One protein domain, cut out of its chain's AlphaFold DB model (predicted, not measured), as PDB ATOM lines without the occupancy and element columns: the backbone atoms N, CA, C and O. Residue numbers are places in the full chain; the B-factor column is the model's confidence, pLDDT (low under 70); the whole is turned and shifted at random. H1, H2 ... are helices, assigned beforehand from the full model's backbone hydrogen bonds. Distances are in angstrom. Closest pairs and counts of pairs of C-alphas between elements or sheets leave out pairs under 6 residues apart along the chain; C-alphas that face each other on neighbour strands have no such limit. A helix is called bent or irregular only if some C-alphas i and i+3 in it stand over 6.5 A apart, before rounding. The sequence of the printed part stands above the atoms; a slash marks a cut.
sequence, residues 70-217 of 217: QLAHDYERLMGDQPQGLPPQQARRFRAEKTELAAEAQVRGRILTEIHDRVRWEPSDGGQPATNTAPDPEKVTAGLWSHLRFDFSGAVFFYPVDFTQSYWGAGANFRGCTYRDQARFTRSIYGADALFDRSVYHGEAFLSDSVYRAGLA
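AT A GLANCE: This is residues 70 to 217 of the 217 residues of an uncharacterized protein of Rothia aeria (UniProt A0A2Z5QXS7). With little regular structure in named elements, a chain wound in stacked turns, residues 150 to 212, has the long helix H2 across its first-turn end, and the short helix H1 packs crosswise on the first half of H2. H2 runs along the longest axis. The printed part has 148 residues with two named helices, H1 then H2, and no named strand; the class is all helix, on 42 residues. It is loose, with a radius of gyration of the C-alphas of 18.2 A, and spans 61 by 33 by 24 A.

HOW THE PARTS SIT: H1, residues 70 to 79, and H2, residues 88 to 119, touch, closest at the C-alphas of Leu 78 and Lys 98, 5.5 A apart. H2 touches H1 with residues 94 to 101 alone. Their lines are about perpendicular, at 75 degrees. O i to N i+4 pairs within hydrogen-bond range are 3 of 6 in H1 and 27 of 28 in H2. Short parallel pairings join, among them, residues 156 to 157 with 178 to 179, and 178 to 179 with 200 to 201.

IN THESE COORDINATES: H1 begins at C-alpha 70 (10.799, 41.939, 1.942) and is irregular: C-alphas 73 and 76 are 7.9 A apart. H2, 46.4 A long, ends at C-alpha 119 (39.018, 35.922, 5.858).

THE WHOLE: The farthest C-alphas, Pro 87 and Asp 125, are 61.6 A apart. The printed part has no cut, and the H1 to H2 link is short. Residues 214 to 217 are under pLDDT 70.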
ATOM      1  N   GLN A  70      11.734  40.807   1.922       93.50
ATOM      2  CA  GLN A  70      10.799  41.939   1.942       93.50
ATOM      3  C   GLN A  70      10.788  42.672   3.287       93.50
ATOM      4  O   GLN A  70      10.843  43.902   3.307       93.50
ATOM      5  N   LEU A  71      10.826  41.927   4.398       96.38
ATOM      6  CA  LEU A  71      10.798  42.490   5.751       96.38
ATOM      7  C   LEU A  71      12.035  43.340   6.086       96.38
ATOM      8  O   LEU A  71      11.981  44.132   7.023       96.38
ATOM      9  N   ALA A  72      13.122  43.249   5.309       94.56
ATOM     10  CA  ALA A  72      14.296  44.106   5.486       94.56
ATOM     11  C   ALA A  72      13.984  45.601   5.277       94.56
ATOM     12  O   ALA A  72      14.629  46.455   5.886       94.56
ATOM     13  N   HIS A  73      12.988  45.938   4.447       89.69
ATOM     14  CA  HIS A  73      12.549  47.327   4.244       89.69
ATOM     15  C   HIS A  73      11.806  47.887   5.462       89.69
ATOM     16  O   HIS A  73      11.824  49.093   5.689       89.69
ATOM     17  N   ASP A  74      11.214  47.003   6.266       92.62
ATOM     18  CA  ASP A  74      10.472  47.328   7.483       92.62
ATOM     19  C   ASP A  74      11.342  47.242   8.749       92.62
ATOM     20  O   ASP A  74      10.812  47.277   9.862       92.62
ATOM     21  N   TYR A  75      12.669  47.129   8.607       93.69
ATOM     22  CA  TYR A  75      13.595  46.923   9.724       93.69
ATOM     23  C   TYR A  75      13.391  47.933  10.863       93.69
ATOM     24  O   TYR A  75      13.204  47.530  12.008       93.69
ATOM     25  N   GLU A  76      13.335  49.234  10.558       90.88
ATOM     26  CA  GLU A  76      13.166  50.295  11.567       90.88
ATOM     27  C   GLU A  76      11.852  50.139  12.352       90.88
ATOM     28  O   GLU A  76      11.822  50.279  13.575       90.88
ATOM     29  N   ARG A  77      10.769  49.765  11.659       92.62
ATOM     30  CA  ARG A  77       9.456  49.499  12.261       92.62
ATOM     31  C   ARG A  77       9.478  48.249  13.144       92.62
ATOM     32  O   ARG A  77       8.832  48.233  14.188       92.62
ATOM     33  N   LEU A  78      10.150  47.189  12.701       93.88
ATOM     34  CA  LEU A  78      10.126  45.874  13.350       93.88
ATOM     35  C   LEU A  78      11.116  45.756  14.517       93.88
ATOM     36  O   LEU A  78      10.853  45.007  15.461       93.88
ATOM     37  N   MET A  79      12.220  46.504  14.498       89.38
ATOM     38  CA  MET A  79      13.187  46.520  15.600       89.38
ATOM     39  C   MET A  79      12.650  47.226  16.846       89.38
ATOM     40  O   MET A  79      12.965  46.802  17.959       89.38
ATOM     41  N   GLY A  80      11.777  48.222  16.674       87.50
ATOM     42  CA  GLY A  80      11.116  48.923  17.773       87.50
ATOM     43  C   GLY A  80      10.155  48.060  18.600       87.50
ATOM     44  O   GLY A  80       9.877  46.888  18.300       87.50
ATOM     45  N   ASP A  81       9.630  48.663  19.664       88.75
ATOM     46  CA  ASP A  81       8.580  48.058  20.476       88.75
ATOM     47  C   ASP A  81       7.277  47.920  19.692       88.75
ATOM     48  O   ASP A  81       6.959  48.711  18.801       88.75
ATOM     49  N   GLN A  82       6.487  46.905  20.050       89.12
ATOM     50  CA  GLN A  82       5.161  46.750  19.469       89.12
ATOM     51  C   GLN A  82       4.312  47.997  19.794       89.12
ATOM     52  O   GLN A  82       4.162  48.323  20.975       89.12
ATOM     53  N   PRO A  83       3.676  48.639  18.796       89.94
ATOM     54  CA  PRO A  83       2.797  49.773  19.045       89.94
ATOM     55  C   PRO A  83       1.656  49.431  20.017       89.94
ATOM     56  O   PRO A  83       1.061  48.344  19.966       89.94
ATOM     57  N   GLN A  84       1.342  50.376  20.905       90.00
ATOM     58  CA  GLN A  84       0.227  50.262  21.845       90.00
ATOM     59  C   GLN A  84      -1.115  50.424  21.116       90.00
ATOM     60  O   GLN A  84      -1.212  51.132  20.117       90.00
ATOM     61  N   GLY A  85      -2.164  49.761  21.610       91.50
ATOM     62  CA  GLY A  85      -3.514  49.884  21.045       91.50
ATOM     63  C   GLY A  85      -3.749  49.135  19.726       91.50
ATOM     64  O   GLY A  85      -4.812  49.294  19.128       91.50
ATOM     65  N   LEU A  86      -2.807  48.298  19.268       92.94
ATOM     66  CA  LEU A  86      -3.027  47.471  18.081       92.94
ATOM     67  C   LEU A  86      -4.152  46.446  18.305       92.94
ATOM     68  O   LEU A  86      -4.138  45.732  19.314       92.94
ATOM     69  N   PRO A  87      -5.073  46.279  17.336       96.25
ATOM     70  CA  PRO A  87      -6.029  45.179  17.352       96.25
ATOM     71  C   PRO A  87      -5.321  43.815  17.457       96.25
ATOM     72  O   PRO A  87      -4.238  43.650  16.880       96.25
ATOM     73  N   PRO A  88      -5.925  42.795  18.104       94.88
ATOM     74  CA  PRO A  88      -5.261  41.514  18.371       94.88
ATOM     75  C   PRO A  88      -4.639  40.843  17.138       94.88
ATOM     76  O   PRO A  88      -3.551  40.275  17.220       94.88
ATOM     77  N   GLN A  89      -5.299  40.926  15.980       95.38
ATOM     78  CA  GLN A  89      -4.796  40.355  14.728       95.38
ATOM     79  C   GLN A  89      -3.546  41.083  14.210       95.38
ATOM     80  O   GLN A  89      -2.597  40.434  13.774       95.38
ATOM     81  N   GLN A  90      -3.516  42.415  14.297       94.38
ATOM     82  CA  GLN A  90      -2.367  43.218  13.866       94.38
ATOM     83  C   GLN A  90      -1.174  43.018  14.804       94.38
ATOM     84  O   GLN A  90      -0.051  42.864  14.337       94.38
ATOM     85  N   ALA A  91      -1.419  42.919  16.116       94.88
ATOM     86  CA  ALA A  91      -0.382  42.592  17.092       94.88
ATOM     87  C   ALA A  91       0.245  41.210  16.828       94.88
ATOM     88  O   ALA A  91       1.465  41.064  16.867       94.88
ATOM     89  N   ARG A  92      -0.572  40.192  16.507       95.56
ATOM     90  CA  ARG A  92      -0.071  38.861  16.116       95.56
ATOM     91  C   ARG A  92       0.778  38.921  14.847       95.56
ATOM     92  O   ARG A  92       1.849  38.327  14.825       95.56
ATOM     93  N   ARG A  93       0.325  39.658  13.827       95.50
ATOM     94  CA  ARG A  93       1.069  39.842  12.574       95.50
ATOM     95  C   ARG A  93       2.415  40.532  12.805       95.50
ATOM     96  O   ARG A  93       3.424  40.015  12.352       95.50
ATOM     97  N   PHE A  94       2.440  41.628  13.567       95.75
ATOM     98  CA  PHE A  94       3.678  42.334  13.913       95.75
ATOM     99  C   PHE A  94       4.690  41.403  14.591       95.75
ATOM    100  O   PHE A  94       5.860  41.382  14.226       95.75
ATOM    101  N   ARG A  95       4.235  40.591  15.556       94.94
ATOM    102  CA  ARG A  95       5.096  39.610  16.235       94.94
ATOM    103  C   ARG A  95       5.622  38.546  15.276       94.94
ATOM    104  O   ARG A  95       6.787  38.190  15.376       94.94
ATOM    105  N   ALA A  96       4.786  38.051  14.363       96.06
ATOM    106  CA  ALA A  96       5.201  37.066  13.367       96.06
ATOM    107  C   ALA A  96       6.258  37.636  12.407       96.06
ATOM    108  O   ALA A  96       7.308  37.024  12.247       96.06
ATOM    109  N   GLU A  97       6.030  38.835  11.857       97.50
ATOM    110  CA  GLU A  97       6.993  39.537  10.994       97.50
ATOM    111  C   GLU A  97       8.313  39.807  11.731       97.50
ATOM    112  O   GLU A  97       9.390  39.582  11.185       97.50
ATOM    113  N   LYS A  98       8.251  40.230  13.002       96.56
ATOM    114  CA  LYS A  98       9.450  40.445  13.827       96.56
ATOM    115  C   LYS A  98      10.238  39.146  14.029       96.56
ATOM    116  O   LYS A  98      11.461  39.155  13.912       96.56
ATOM    117  N   THR A  99       9.554  38.033  14.295       96.44
ATOM    118  CA  THR A  99      10.185  36.709  14.417       96.44
ATOM    119  C   THR A  99      10.806  36.251  13.099       96.44
ATOM    120  O   THR A  99      11.914  35.725  13.105       96.44
ATOM    121  N   GLU A 100      10.129  36.461  11.972       97.44
ATOM    122  CA  GLU A 100      10.626  36.080  10.646       97.44
ATOM    123  C   GLU A 100      11.858  36.901  10.241       97.44
ATOM    124  O   GLU A 100      12.859  36.332   9.802       97.44
ATOM    125  N   LEU A 101      11.830  38.220  10.477       98.06
ATOM    126  CA  LEU A 101      12.981  39.104  10.288       98.06
ATOM    127  C   LEU A 101      14.177  38.648  11.130       98.06
ATOM    128  O   LEU A 101      15.284  38.525  10.610       98.06
ATOM    129  N   ALA A 102      13.950  38.357  12.413       97.12
ATOM    130  CA  ALA A 102      14.995  37.891  13.317       97.12
ATOM    131  C   ALA A 102      15.562  36.523  12.900       97.12
ATOM    132  O   ALA A 102      16.768  36.304  12.993       97.12
ATOM    133  N   ALA A 103      14.714  35.609  12.425       98.06
ATOM    134  CA  ALA A 103      15.145  34.297  11.959       98.06
ATOM    135  C   ALA A 103      16.025  34.404  10.705       98.06
ATOM    136  O   ALA A 103      17.091  33.795  10.661       98.06
ATOM    137  N   GLU A 104      15.639  35.211   9.713       98.25
ATOM    138  CA  GLU A 104      16.464  35.418   8.515       98.25
ATOM    139  C   GLU A 104      17.774  36.155   8.841       98.25
ATOM    140  O   GLU A 104      18.835  35.788   8.330       98.25
ATOM    141  N   ALA A 105      17.726  37.139   9.747       98.25
ATOM    142  CA  ALA A 105      18.910  37.838  10.239       98.25
ATOM    143  C   ALA A 105      19.912  36.876  10.895       98.25
ATOM    144  O   ALA A 105      21.112  36.995  10.664       98.25
ATOM    145  N   GLN A 106      19.436  35.886  11.659       98.38
ATOM    146  CA  GLN A 106      20.301  34.859  12.248       98.38
ATOM    147  C   GLN A 106      20.976  33.987  11.187       98.38
ATOM    148  O   GLN A 106      22.174  33.735  11.296       98.38
ATOM    149  N   VAL A 107      20.247  33.549  10.153       98.75
ATOM    150  CA  VAL A 107      20.830  32.711   9.090       98.75
ATOM    151  C   VAL A 107      21.911  33.486   8.341       98.75
ATOM    152  O   VAL A 107      23.057  33.043   8.277       98.75
ATOM    153  N   ARG A 108      21.578  34.663   7.800       98.69
ATOM    154  CA  ARG A 108      22.528  35.440   6.991       98.69
ATOM    155  C   ARG A 108      23.666  36.024   7.823       98.69
ATOM    156  O   ARG A 108      24.805  36.036   7.363       98.69
ATOM    157  N   GLY A 109      23.369  36.464   9.045       98.69
ATOM    158  CA  GLY A 109      24.365  36.929  10.004       98.69
ATOM    159  C   GLY A 109      25.363  35.828  10.352       98.69
ATOM    160  O   GLY A 109      26.564  36.071  10.317       98.69
ATOM    161  N   ARG A 110      24.899  34.590  10.576       98.75
ATOM    162  CA  ARG A 110      25.813  33.471  10.830       98.75
ATOM    163  C   ARG A 110      26.680  33.141   9.616       98.75
ATOM    164  O   ARG A 110      27.865  32.901   9.797       98.75
ATOM    165  N   ILE A 111      26.139  33.182   8.396       98.81
ATOM    166  CA  ILE A 111      26.949  33.009   7.174       98.81
ATOM    167  C   ILE A 111      28.035  34.087   7.084       98.81
ATOM    168  O   ILE A 111      29.178  33.768   6.769       98.81
ATOM    169  N   LEU A 112      27.701  35.348   7.386       98.69
ATOM    170  CA  LEU A 112      28.698  36.418   7.441       98.69
ATOM    171  C   LEU A 112      29.780  36.147   8.483       98.69
ATOM    172  O   LEU A 112      30.946  36.353   8.168       98.69
ATOM    173  N   THR A 113      29.422  35.665   9.677       98.75
ATOM    174  CA  THR A 113      30.400  35.275  10.703       98.75
ATOM    175  C   THR A 113      31.337  34.183  10.191       98.75
ATOM    176  O   THR A 113      32.547  34.322  10.306       98.75
ATOM    177  N   GLU A 114      30.811  33.137   9.548       98.81
ATOM    178  CA  GLU A 114      31.650  32.059   9.004       98.81
ATOM    179  C   GLU A 114      32.600  32.545   7.899       98.81
ATOM    180  O   GLU A 114      33.733  32.064   7.805       98.81
ATOM    181  N   ILE A 115      32.149  33.495   7.069       98.81
ATOM    182  CA  ILE A 115      33.001  34.169   6.084       98.81
ATOM    183  C   ILE A 115      34.077  34.981   6.808       98.81
ATOM    184  O   ILE A 115      35.255  34.825   6.493       98.81
ATOM    185  N   HIS A 116      33.679  35.827   7.766       98.75
ATOM    186  CA  HIS A 116      34.562  36.706   8.538       98.75
ATOM    187  C   HIS A 116      35.690  35.922   9.200       98.75
ATOM    188  O   HIS A 116      36.854  36.250   8.977       98.75
ATOM    189  N   ASP A 117      35.360  34.849   9.916       98.50
ATOM    190  CA  ASP A 117      36.329  34.007  10.620       98.50
ATOM    191  C   ASP A 117      37.419  33.469   9.682       98.50
ATOM    192  O   ASP A 117      38.580  33.351  10.069       98.50
ATOM    193  N   ARG A 118      37.076  33.195   8.418       98.62
ATOM    194  CA  ARG A 118      37.985  32.587   7.435       98.62
ATOM    195  C   ARG A 118      38.720  33.582   6.556       98.62
ATOM    196  O   ARG A 118      39.710  33.210   5.925       98.62
ATOM    197  N   VAL A 119      38.264  34.830   6.492       98.44
ATOM    198  CA  VAL A 119      39.018  35.922   5.858       98.44
ATOM    199  C   VAL A 119      39.842  36.712   6.870       98.44
ATOM    200  O   VAL A 119      40.634  37.562   6.471       98.44
ATOM    201  N   ARG A 120      39.679  36.467   8.173       97.38
ATOM    202  CA  ARG A 120      40.428  37.169   9.215       97.38
ATOM    203  C   ARG A 120      41.928  36.917   9.065       97.38
ATOM    204  O   ARG A 120      42.355  35.780   8.878       97.38
ATOM    205  N   TRP A 121      42.725  37.981   9.122       96.75
ATOM    206  CA  TRP A 121      44.181  37.862   9.138       96.75
ATOM    207  C   TRP A 121      44.711  37.747  10.564       96.75
ATOM    208  O   TRP A 121      44.108  38.239  11.521       96.75
ATOM    209  N   GLU A 122      45.891  37.152  10.681       95.12
ATOM    210  CA  GLU A 122      46.628  37.031  11.938       95.12
ATOM    211  C   GLU A 122      48.046  37.592  11.777       95.12
ATOM    212  O   GLU A 122      48.587  37.557  10.669       95.12
ATOM    213  N   PRO A 123      48.675  38.136  12.831       94.75
ATOM    214  CA  PRO A 123      50.085  38.510  12.780       94.75
ATOM    215  C   PRO A 123      50.964  37.307  12.425       94.75
ATOM    216  O   PRO A 123      50.836  36.238  13.018       94.75
ATOM    217  N   SER A 124      51.882  37.473  11.472       93.12
ATOM    218  CA  SER A 124      52.753  36.374  11.026       93.12
ATOM    219  C   SER A 124      53.721  35.890  12.105       93.12
ATOM    220  O   SER A 124      54.211  34.767  12.030       93.12
ATOM    221  N   ASP A 125      54.000  36.721  13.110       91.94
ATOM    222  CA  ASP A 125      54.828  36.380  14.268       91.94
ATOM    223  C   ASP A 125      54.054  35.646  15.382       91.94
ATOM    224  O   ASP A 125      54.638  35.309  16.412       91.94
ATOM    225  N   GLY A 126      52.752  35.392  15.196       86.75
ATOM    226  CA  GLY A 126      51.879  34.782  16.203       86.75
ATOM    227  C   GLY A 126      51.550  35.702  17.385       86.75
ATOM    228  O   GLY A 126      50.978  35.249  18.379       86.75
ATOM    229  N   GLY A 127      51.924  36.983  17.308       87.19
ATOM    230  CA  GLY A 127      51.599  37.992  18.307       87.19
ATOM    231  C   GLY A 127      50.119  38.379  18.306       87.19
ATOM    232  O   GLY A 127      49.314  37.921  17.495       87.19
ATOM    233  N   GLN A 128      49.738  39.271  19.226       82.44
ATOM    234  CA  GLN A 128      48.408  39.875  19.178       82.44
ATOM    235  C   GLN A 128      48.374  41.034  18.177       82.44
ATOM    236  O   GLN A 128      49.286  41.863  18.163       82.44
ATOM    237  N   PRO A 129      47.312  41.145  17.362       78.44
ATOM    238  CA  PRO A 129      47.199  42.226  16.403       78.44
ATOM    239  C   PRO A 129      47.065  43.572  17.116       78.44
ATOM    240  O   PRO A 129      46.209  43.746  17.988       78.44
ATOM    241  N   ALA A 130      47.879  44.544  16.700       76.69
ATOM    242  CA  ALA A 130      47.806  45.905  17.211       76.69
ATOM    243  C   ALA A 130      46.378  46.466  17.072       76.69
ATOM    244  O   ALA A 130      45.721  46.325  16.035       76.69
ATOM    245  N   THR A 131      45.876  47.089  18.139       77.50
ATOM    246  CA  THR A 131      44.493  47.590  18.197       77.50
ATOM    247  C   THR A 131      44.343  49.028  17.722       77.50
ATOM    248  O   THR A 131      43.224  49.447  17.452       77.50
ATOM    249  N   ASN A 132      45.452  49.762  17.601       81.00
ATOM    250  CA  ASN A 132      45.447  51.222  17.452       81.00
ATOM    251  C   ASN A 132      46.172  51.702  16.184       81.00
ATOM    252  O   ASN A 132      46.485  52.883  16.065       81.00
ATOM    253  N   THR A 133      46.515  50.786  15.279       86.62
ATOM    254  CA  THR A 133      47.227  51.094  14.036       86.62
ATOM    255  C   THR A 133      46.731  50.201  12.913       86.62
ATOM    256  O   THR A 133      46.294  49.071  13.151       86.62
ATOM    257  N   ALA A 134      46.858  50.692  11.681       92.75
ATOM    258  CA  ALA A 134      46.637  49.881  10.496       92.75
ATOM    259  C   ALA A 134      47.592  48.672  10.465       92.75
ATOM    260  O   ALA A 134      48.736  48.791  10.921       92.75
ATOM    261  N   PRO A 135      47.142  47.506   9.964       94.38
ATOM    262  CA  PRO A 135      48.011  46.349   9.828       94.38
ATOM    263  C   PRO A 135      49.054  46.571   8.734       94.38
ATOM    264  O   PRO A 135      48.789  47.223   7.726       94.38
ATOM    265  N   ASP A 136      50.232  45.986   8.919       92.75
ATOM    266  CA  ASP A 136      51.285  45.934   7.907       92.75
ATOM    267  C   ASP A 136      51.064  44.685   7.032       92.75
ATOM    268  O   ASP A 136      51.227  43.573   7.542       92.75
ATOM    269  N   PRO A 137      50.681  44.815   5.744       91.62
ATOM    270  CA  PRO A 137      50.359  43.665   4.900       91.62
ATOM    271  C   PRO A 137      51.509  42.670   4.702       91.62
ATOM    272  O   PRO A 137      51.256  41.555   4.253       91.62
ATOM    273  N   GLU A 138      52.753  43.062   4.989       92.19
ATOM    274  CA  GLU A 138      53.931  42.187   4.911       92.19
ATOM    275  C   GLU A 138      54.154  41.368   6.192       92.19
ATOM    276  O   GLU A 138      54.954  40.435   6.195       92.19
ATOM    277  N   LYS A 139      53.444  41.694   7.280       93.50
ATOM    278  CA  LYS A 139      53.574  41.057   8.604       93.50
ATOM    279  C   LYS A 139      52.305  40.340   9.050       93.50
ATOM    280  O   LYS A 139      52.117  40.099  10.244       93.50
ATOM    281  N   VAL A 140      51.418  40.033   8.110       94.94
ATOM    282  CA  VAL A 140      50.191  39.291   8.387       94.94
ATOM    283  C   VAL A 140      50.097  38.043   7.528       94.94
ATOM    284  O   VAL A 140      50.487  38.019   6.361       94.94
ATOM    285  N   THR A 141      49.503  37.014   8.109       95.94
ATOM    286  CA  THR A 141      49.084  35.806   7.419       95.94
ATOM    287  C   THR A 141      47.619  35.965   7.034       95.94
ATOM    288  O   THR A 141      46.775  36.302   7.866       95.94
ATOM    289  N   ALA A 142      47.319  35.761   5.754       96.38
ATOM    290  CA  ALA A 142      45.958  35.825   5.245       96.38
ATOM    291  C   ALA A 142      45.143  34.614   5.730       96.38
ATOM    292  O   ALA A 142      45.651  33.493   5.744       96.38
ATOM    293  N   GLY A 143      43.875  34.831   6.084       97.19
ATOM    294  CA  GLY A 143      42.951  33.746   6.416       97.19
ATOM    295  C   GLY A 143      42.684  32.827   5.219       97.19
ATOM    296  O   GLY A 143      42.857  33.232   4.064       97.19
ATOM    297  N   LEU A 144      42.219  31.606   5.493       97.69
ATOM    298  CA  LEU A 144      42.013  30.536   4.509       97.69
ATOM    299  C   LEU A 144      41.221  30.979   3.261       97.69
ATOM    300  O   LEU A 144      41.523  30.553   2.147       97.69
ATOM    301  N   TRP A 145      40.217  31.842   3.430       98.56
ATOM    302  CA  TRP A 145      39.333  32.293   2.347       98.56
ATOM    303  C   TRP A 145      39.763  33.618   1.706       98.56
ATOM    304  O   TRP A 145      39.133  34.072   0.752       98.56
ATOM    305  N   SER A 146      40.857  34.229   2.161       98.00
ATOM    306  CA  SER A 146      41.305  35.557   1.705       98.00
ATOM    307  C   SER A 146      41.643  35.618   0.213       98.00
ATOM    308  O   SER A 146      41.650  36.689  -0.391       98.00
ATOM    309  N   HIS A 147      41.926  34.473  -0.406       95.94
ATOM    310  CA  HIS A 147      42.244  34.359  -1.833       95.94
ATOM    311  C   HIS A 147      41.019  34.081  -2.720       95.94
ATOM    312  O   HIS A 147      41.177  33.795  -3.909       95.94
ATOM    313  N   LEU A 148      39.813  34.142  -2.151       98.19
ATOM    314  CA  LEU A 148      38.541  34.037  -2.861       98.19
ATOM    315  C   LEU A 148      37.925  35.422  -3.078       98.19
ATOM    316  O   LEU A 148      38.233  36.385  -2.376       98.19
ATOM    317  N   ARG A 149      37.063  35.518  -4.089       98.06
ATOM    318  CA  ARG A 149      36.325  36.733  -4.442       98.06
ATOM    319  C   ARG A 149      34.965  36.738  -3.771       98.06
ATOM    320  O   ARG A 149      34.261  35.727  -3.798       98.06
ATOM    321  N   PHE A 150      34.572  37.900  -3.262       98.62
ATOM    322  CA  PHE A 150      33.293  38.091  -2.590       98.62
ATOM    323  C   PHE A 150      32.490  39.186  -3.278       98.62
ATOM    324  O   PHE A 150      33.003  40.278  -3.525       98.62
ATOM    325  N   ASP A 151      31.230  38.893  -3.586       98.56
ATOM    326  CA  ASP A 151      30.311  39.856  -4.183       98.56
ATOM    327  C   ASP A 151      29.064  39.999  -3.321       98.56
ATOM    328  O   ASP A 151      28.173  39.154  -3.338       98.56
ATOM    329  N   PHE A 152      29.032  41.083  -2.553       98.62
ATOM    330  CA  PHE A 152      27.899  41.491  -1.736       98.62
ATOM    331  C   PHE A 152      27.115  42.637  -2.383       98.62
ATOM    332  O   PHE A 152      26.337  43.299  -1.701       98.62
ATOM    333  N   SER A 153      27.344  42.940  -3.665       98.44
ATOM    334  CA  SER A 153      26.760  44.131  -4.276       98.44
ATOM    335  C   SER A 153      25.232  44.142  -4.205       98.44
ATOM    336  O   SER A 153      24.551  43.150  -4.460       98.44
ATOM    337  N   GLY A 154      24.683  45.295  -3.823       98.00
ATOM    338  CA  GLY A 154      23.246  45.476  -3.620       98.00
ATOM    339  C   GLY A 154      22.673  44.810  -2.365       98.00
ATOM    340  O   GLY A 154      21.458  44.865  -2.174       98.00
ATOM    341  N   ALA A 155      23.490  44.189  -1.506       98.19
ATOM    342  CA  ALA A 155      22.996  43.540  -0.296       98.19
ATOM    343  C   ALA A 155      22.341  44.540   0.669       98.19
ATOM    344  O   ALA A 155      22.834  45.649   0.894       98.19
ATOM    345  N   VAL A 156      21.242  44.115   1.295       98.12
ATOM    346  CA  VAL A 156      20.593  44.841   2.391       98.12
ATOM    347  C   VAL A 156      20.891  44.099   3.688       98.12
ATOM    348  O   VAL A 156      20.320  43.042   3.952       98.12
ATOM    349  N   PHE A 157      21.782  44.656   4.500       98.19
ATOM    350  CA  PHE A 157      22.143  44.124   5.807       98.19
ATOM    351  C   PHE A 157      21.212  44.710   6.871       98.19
ATOM    352  O   PHE A 157      21.339  45.870   7.261       98.19
ATOM    353  N   PHE A 158      20.257  43.899   7.323       97.44
ATOM    354  CA  PHE A 158      19.297  44.209   8.394       97.44
ATOM    355  C   PHE A 158      19.702  43.565   9.732       97.44
ATOM    356  O   PHE A 158      18.870  43.138  10.528       97.44
ATOM    357  N   TYR A 159      21.012  43.455   9.927       97.25
ATOM    358  CA  TYR A 159      21.720  42.907  11.079       97.25
ATOM    359  C   TYR A 159      23.153  43.468  11.060       97.25
ATOM    360  O   TYR A 159      23.593  43.941  10.003       97.25
ATOM    361  N   PRO A 160      23.889  43.432  12.186       97.44
ATOM    362  CA  PRO A 160      25.252  43.946  12.238       97.44
ATOM    363  C   PRO A 160      26.184  43.229  11.257       97.44
ATOM    364  O   PRO A 160      26.129  42.006  11.111       97.44
ATOM    365  N   VAL A 161      27.069  43.992  10.619       98.50
ATOM    366  CA  VAL A 161      28.149  43.469   9.776       98.50
ATOM    367  C   VAL A 161      29.470  43.691  10.497       98.50
ATOM    368  O   VAL A 161      29.864  44.837  10.720       98.50
ATOM    369  N   ASP A 162      30.163  42.605  10.830       98.31
ATOM    370  CA  ASP A 162      31.527  42.646  11.348       98.31
ATOM    371  C   ASP A 162      32.468  41.974  10.350       98.31
ATOM    372  O   ASP A 162      32.388  40.780  10.087       98.31
ATOM    373  N   PHE A 163      33.334  42.790   9.766       98.31
ATOM    374  CA  PHE A 163      34.468  42.389   8.954       98.31
ATOM    375  C   PHE A 163      35.727  43.087   9.452       98.31
ATOM    376  O   PHE A 163      36.592  43.479   8.665       98.31
ATOM    377  N   THR A 164      35.835  43.295  10.762       97.12
ATOM    378  CA  THR A 164      37.059  43.824  11.355       97.12
ATOM    379  C   THR A 164      38.213  42.853  11.140       97.12
ATOM    380  O   THR A 164      38.042  41.637  11.212       97.12
ATOM    381  N   GLN A 165      39.409  43.374  10.876       96.88
ATOM    382  CA  GLN A 165      40.609  42.544  10.702       96.88
ATOM    383  C   GLN A 165      40.494  41.495   9.580       96.88
ATOM    384  O   GLN A 165      41.072  40.415   9.670       96.88
ATOM    385  N   SER A 166      39.739  41.795   8.523       97.88
ATOM    386  CA  SER A 166      39.565  40.899   7.374       97.88
ATOM    387  C   SER A 166      40.613  41.169   6.301       97.88
ATOM    388  O   SER A 166      41.004  42.314   6.087       97.88
ATOM    389  N   TYR A 167      41.052  40.135   5.593       98.00
ATOM    390  CA  TYR A 167      41.936  40.231   4.438       98.00
ATOM    391  C   TYR A 167      41.180  39.805   3.176       98.00
ATOM    392  O   TYR A 167      40.959  38.632   2.899       98.00
ATOM    393  N   TRP A 168      40.835  40.790   2.353       97.69
ATOM    394  CA  TRP A 168      40.204  40.621   1.047       97.69
ATOM    395  C   TRP A 168      41.265  40.604  -0.057       97.69
ATOM    396  O   TRP A 168      41.482  41.594  -0.758       97.69
ATOM    397  N   GLY A 169      41.987  39.491  -0.177       96.19
ATOM    398  CA  GLY A 169      43.145  39.360  -1.064       96.19
ATOM    399  C   GLY A 169      42.802  39.273  -2.552       96.19
ATOM    400  O   GLY A 169      43.536  39.822  -3.366       96.19
ATOM    401  N   ALA A 170      41.688  38.630  -2.916       95.50
ATOM    402  CA  ALA A 170      41.230  38.545  -4.312       95.50
ATOM    403  C   ALA A 170      40.109  39.547  -4.665       95.50
ATOM    404  O   ALA A 170      39.633  39.570  -5.801       95.50
ATOM    405  N   GLY A 171      39.721  40.397  -3.713       94.88
ATOM    406  CA  GLY A 171      38.769  41.488  -3.908       94.88
ATOM    407  C   GLY A 171      37.398  41.230  -3.285       94.88
ATOM    408  O   GLY A 171      36.934  40.091  -3.170       94.88
ATOM    409  N   ALA A 172      36.753  42.323  -2.886       96.38
ATOM    410  CA  ALA A 172      35.449  42.320  -2.241       96.38
ATOM    411  C   ALA A 172      34.586  43.470  -2.773       96.38
ATOM    412  O   ALA A 172      34.957  44.646  -2.716       96.38
ATOM    413  N   ASN A 173      33.420  43.118  -3.307       98.12
ATOM    414  CA  ASN A 173      32.474  44.067  -3.871       98.12
ATOM    415  C   ASN A 173      31.339  44.335  -2.875       98.12
ATOM    416  O   ASN A 173      30.496  43.476  -2.643       98.12
ATOM    417  N   PHE A 174      31.311  45.542  -2.317       98.25
ATOM    418  CA  PHE A 174      30.264  46.061  -1.436       98.25
ATOM    419  C   PHE A 174      29.498  47.217  -2.095       98.25
ATOM    420  O   PHE A 174      28.963  48.083  -1.405       98.25
ATOM    421  N   ARG A 175      29.479  47.284  -3.432       98.31
ATOM    422  CA  ARG A 175      28.827  48.359  -4.183       98.31
ATOM    423  C   ARG A 175      27.317  48.346  -3.963       98.31
ATOM    424  O   ARG A 175      26.666  47.335  -4.208       98.31
ATOM    425  N   GLY A 176      26.728  49.495  -3.643       98.31
ATOM    426  CA  GLY A 176      25.271  49.630  -3.557       98.31
ATOM    427  C   GLY A 176      24.633  48.936  -2.353       98.31
ATOM    428  O   GLY A 176      23.433  48.682  -2.377       98.31
ATOM    429  N   CYS A 177      25.412  48.592  -1.328       98.44
ATOM    430  CA  CYS A 177      24.896  47.948  -0.126       98.44
ATOM    431  C   CYS A 177      24.101  48.928   0.744       98.44
ATOM    432  O   CYS A 177      24.422  50.112   0.825       98.44
ATOM    433  N   THR A 178      23.097  48.426   1.459       98.19
ATOM    434  CA  THR A 178      22.388  49.174   2.507       98.19
ATOM    435  C   THR A 178      22.662  48.532   3.859       98.19
ATOM    436  O   THR A 178      22.316  47.371   4.064       98.19
ATOM    437  N   TYR A 179      23.237  49.283   4.794       98.00
ATOM    438  CA  TYR A 179      23.502  48.843   6.163       98.00
ATOM    439  C   TYR A 179      22.480  49.488   7.098       98.00
ATOM    440  O   TYR A 179      22.524  50.697   7.331       98.00
ATOM    441  N   ARG A 180      21.520  48.699   7.590       96.94
ATOM    442  CA  ARG A 180      20.475  49.160   8.522       96.94
ATOM    443  C   ARG A 180      20.934  49.179   9.979       96.94
ATOM    444  O   ARG A 180      20.329  49.869  10.788       96.94
ATOM    445  N   ASP A 181      21.990  48.435  10.277       95.25
ATOM    446  CA  ASP A 181      22.635  48.335  11.585       95.25
ATOM    447  C   ASP A 181      24.134  48.675  11.446       95.25
ATOM    448  O   ASP A 181      24.590  49.093  10.375       95.25
ATOM    449  N   GLN A 182      24.903  48.512  12.520       97.12
ATOM    450  CA  GLN A 182      26.334  48.781  12.568       97.12
ATOM    451  C   GLN A 182      27.107  48.007  11.489       97.12
ATOM    452  O   GLN A 182      26.914  46.804  11.303       97.12
ATOM    453  N   ALA A 183      28.038  48.690  10.821       98.38
ATOM    454  CA  ALA A 183      28.930  48.096   9.831       98.38
ATOM    455  C   ALA A 183      30.395  48.367  10.198       98.38
ATOM    456  O   ALA A 183      30.836  49.517  10.247       98.38
ATOM    457  N   ARG A 184      31.166  47.311  10.469       98.38
ATOM    458  CA  ARG A 184      32.567  47.405  10.889       98.38
ATOM    459  C   ARG A 184      33.494  46.769   9.860       98.38
ATOM    460  O   ARG A 184      33.442  45.572   9.619       98.38
ATOM    461  N   PHE A 185      34.389  47.578   9.314       97.81
ATOM    462  CA  PHE A 185      35.437  47.213   8.359       97.81
ATOM    463  C   PHE A 185      36.833  47.596   8.864       97.81
ATOM    464  O   PHE A 185      37.787  47.598   8.093       97.81
ATOM    465  N   THR A 186      36.948  47.977  10.139       96.31
ATOM    466  CA  THR A 186      38.176  48.495  10.745       96.31
ATOM    467  C   THR A 186      39.325  47.490  10.693       96.31
ATOM    468  O   THR A 186      39.137  46.302  10.970       96.31
ATOM    469  N   ARG A 187      40.542  47.988  10.438       96.38
ATOM    470  CA  ARG A 187      41.787  47.196  10.400       96.38
ATOM    471  C   ARG A 187      41.790  46.089   9.345       96.38
ATOM    472  O   ARG A 187      42.443  45.064   9.522       96.38
ATOM    473  N   SER A 188      41.073  46.286   8.247       97.19
ATOM    474  CA  SER A 188      41.001  45.316   7.158       97.19
ATOM    475  C   SER A 188      42.001  45.627   6.051       97.19
ATOM    476  O   SER A 188      42.371  46.777   5.822       97.19
ATOM    477  N   ILE A 189      42.460  44.587   5.366       97.44
ATOM    478  CA  ILE A 189      43.392  44.679   4.247       97.44
ATOM    479  C   ILE A 189      42.634  44.333   2.978       97.44
ATOM    480  O   ILE A 189      42.080  43.244   2.839       97.44
ATOM    481  N   TYR A 190      42.650  45.253   2.029       96.88
ATOM    482  CA  TYR A 190      42.104  45.070   0.698       96.88
ATOM    483  C   TYR A 190      43.274  44.912  -0.269       96.88
ATOM    484  O   TYR A 190      43.943  45.886  -0.617       96.88
ATOM    485  N   GLY A 191      43.578  43.658  -0.616       94.44
ATOM    486  CA  GLY A 191      44.717  43.296  -1.468       94.44
ATOM    487  C   GLY A 191      44.445  43.443  -2.967       94.44
ATOM    488  O   GLY A 191      45.385  43.453  -3.756       94.44
ATOM    489  N   ALA A 192      43.174  43.574  -3.338       92.94
ATOM    490  CA  ALA A 192      42.691  43.831  -4.688       92.94
ATOM    491  C   ALA A 192      41.480  44.782  -4.619       92.94
ATOM    492  O   ALA A 192      41.286  45.463  -3.609       92.94
ATOM    493  N   ASP A 193      40.658  44.819  -5.673       89.94
ATOM    494  CA  ASP A 193      39.499  45.707  -5.770       89.94
ATOM    495  C   ASP A 193      38.598  45.649  -4.529       89.94
ATOM    496  O   ASP A 193      38.118  44.588  -4.116       89.94
ATOM    497  N   ALA A 194      38.342  46.827  -3.967       92.94
ATOM    498  CA  ALA A 194      37.461  47.034  -2.831       92.94
ATOM    499  C   ALA A 194      36.464  48.139  -3.164       92.94
ATOM    500  O   ALA A 194      36.796  49.326  -3.161       92.94
ATOM    501  N   LEU A 195      35.244  47.735  -3.507       95.25
ATOM    502  CA  LEU A 195      34.232  48.637  -4.046       95.25
ATOM    503  C   LEU A 195      33.184  48.934  -2.978       95.25
ATOM    504  O   LEU A 195      32.460  48.035  -2.572       95.25
ATOM    505  N   PHE A 196      33.089  50.190  -2.541       95.88
ATOM    506  CA  PHE A 196      32.111  50.652  -1.540       95.88
ATOM    507  C   PHE A 196      31.134  51.695  -2.095       95.88
ATOM    508  O   PHE A 196      30.320  52.256  -1.363       95.88
ATOM    509  N   ASP A 197      31.230  52.021  -3.382       96.62
ATOM    510  CA  ASP A 197      30.486  53.130  -3.954       96.62
ATOM    511  C   ASP A 197      28.974  52.851  -4.004       96.62
ATOM    512  O   ASP A 197      28.521  51.716  -4.163       96.62
ATOM    513  N   ARG A 198      28.176  53.920  -3.889       97.81
ATOM    514  CA  ARG A 198      26.699  53.890  -3.851       97.81
ATOM    515  C   ARG A 198      26.093  53.154  -2.647       97.81
ATOM    516  O   ARG A 198      24.897  52.880  -2.668       97.81
ATOM    517  N   SER A 199      26.880  52.860  -1.617       97.88
ATOM    518  CA  SER A 199      26.381  52.254  -0.381       97.88
ATOM    519  C   SER A 199      25.796  53.285   0.585       97.88
ATOM    520  O   SER A 199      26.217  54.441   0.610       97.88
ATOM    521  N   VAL A 200      24.813  52.860   1.379       98.06
ATOM    522  CA  VAL A 200      24.086  53.686   2.353       98.06
ATOM    523  C   VAL A 200      24.237  53.077   3.745       98.06
ATOM    524  O   VAL A 200      23.955  51.896   3.940       98.06
ATOM    525  N   TYR A 201      24.651  53.890   4.718       97.50
ATOM    526  CA  TYR A 201      24.838  53.491   6.115       97.50
ATOM    527  C   TYR A 201      23.824  54.232   6.991       97.50
ATOM    528  O   TYR A 201      23.913  55.448   7.143       97.50
ATOM    529  N   HIS A 202      22.835  53.509   7.522       95.56
ATOM    530  CA  HIS A 202      21.856  54.044   8.478       95.56
ATOM    531  C   HIS A 202      22.329  53.899   9.930       95.56
ATOM    532  O   HIS A 202      21.951  54.706  10.776       95.56
ATOM    533  N   GLY A 203      23.150  52.883  10.208       91.44
ATOM    534  CA  GLY A 203      23.873  52.724  11.466       91.44
ATOM    535  C   GLY A 203      25.274  53.339  11.424       91.44
ATOM    536  O   GLY A 203      25.698  53.928  10.429       91.44
ATOM    537  N   GLU A 204      26.018  53.168  12.514       96.44
ATOM    538  CA  GLU A 204      27.419  53.581  12.576       96.44
ATOM    539  C   GLU A 204      28.294  52.745  11.628       96.44
ATOM    540  O   GLU A 204      28.194  51.515  11.582       96.44
ATOM    541  N   ALA A 205      29.199  53.416  10.914       97.44
ATOM    542  CA  ALA A 205      30.144  52.787  10.000       97.44
ATOM    543  C   ALA A 205      31.587  53.012  10.475       97.44
ATOM    544  O   ALA A 205      32.044  54.149  10.592       97.44
ATOM    545  N   PHE A 206      32.320  51.925  10.719       97.25
ATOM    546  CA  PHE A 206      33.705  51.952  11.192       97.25
ATOM    547  C   PHE A 206      34.628  51.453  10.084       97.25
ATOM    548  O   PHE A 206      34.627  50.267   9.773       97.25
ATOM    549  N   LEU A 207      35.402  52.354   9.475       94.81
ATOM    550  CA  LEU A 207      36.320  52.041   8.366       94.81
ATOM    551  C   LEU A 207      37.783  52.396   8.689       94.81
ATOM    552  O   LEU A 207      38.623  52.456   7.793       94.81
ATOM    553  N   SER A 208      38.081  52.693   9.956       94.75
ATOM    554  CA  SER A 208      39.400  53.174  10.372       94.75
ATOM    555  C   SER A 208      40.488  52.115  10.188       94.75
ATOM    556  O   SER A 208      40.225  50.912  10.237       94.75
ATOM    557  N   ASP A 209      41.729  52.573  10.025       95.50
ATOM    558  CA  ASP A 209      42.929  51.730  10.085       95.50
ATOM    559  C   ASP A 209      42.983  50.605   9.038       95.50
ATOM    560  O   ASP A 209      43.712  49.632   9.201       95.50
ATOM    561  N   SER A 210      42.217  50.720   7.956       95.44
ATOM    562  CA  SER A 210      42.232  49.760   6.853       95.44
ATOM    563  C   SER A 210      43.255  50.140   5.785       95.44
ATOM    564  O   SER A 210      43.519  51.317   5.538       95.44
ATOM    565  N   VAL A 211      43.831  49.131   5.131       95.69
ATOM    566  CA  VAL A 211      44.833  49.292   4.070       95.69
ATOM    567  C   VAL A 211      44.224  48.912   2.730       95.69
ATOM    568  O   VAL A 211      43.719  47.803   2.570       95.69
ATOM    569  N   TYR A 212      44.320  49.811   1.753       93.88
ATOM    570  CA  TYR A 212      43.826  49.608   0.392       93.88
ATOM    571  C   TYR A 212      45.005  49.559  -0.574       93.88
ATOM    572  O   TYR A 212      45.728  50.545  -0.728       93.88
ATOM    573  N   ARG A 213      45.223  48.405  -1.209       88.12
ATOM    574  CA  ARG A 213      46.276  48.213  -2.210       88.12
ATOM    575  C   ARG A 213      45.648  48.246  -3.597       88.12
ATOM    576  O   ARG A 213      44.575  47.690  -3.809       88.12
ATOM    577  N   ALA A 214      46.317  48.900  -4.543       69.50
ATOM    578  CA  ALA A 214      45.927  48.798  -5.941       69.50
ATOM    579  C   ALA A 214      46.073  47.335  -6.385       69.50
ATOM    580  O   ALA A 214      47.127  46.733  -6.158       69.50
ATOM    581  N   GLY A 215      45.031  46.772  -7.000       57.50
ATOM    582  CA  GLY A 215      45.151  45.484  -7.673       57.50
ATOM    583  C   GLY A 215      46.232  45.575  -8.751       57.50
ATOM    584  O   GLY A 215      46.324  46.583  -9.456       57.50
ATOM    585  N   LEU A 216      47.075  44.547  -8.867       50.84
ATOM    586  CA  LEU A 216      47.895  44.380 -10.065       50.84
ATOM    587  C   LEU A 216      46.913  44.098 -11.213       50.84
ATOM    588  O   LEU A 216      46.337  43.012 -11.262       50.84
ATOM    589  N   ALA A 217      46.649  45.121 -12.029       40.22
ATOM    590  CA  ALA A 217      45.822  45.028 -13.229       40.22
ATOM    591  C   ALA A 217      46.444  44.095 -14.275       40.22
ATOM    592  O   ALA A 217      47.695  44.078 -14.378       40.22
TER     593      ALA A 217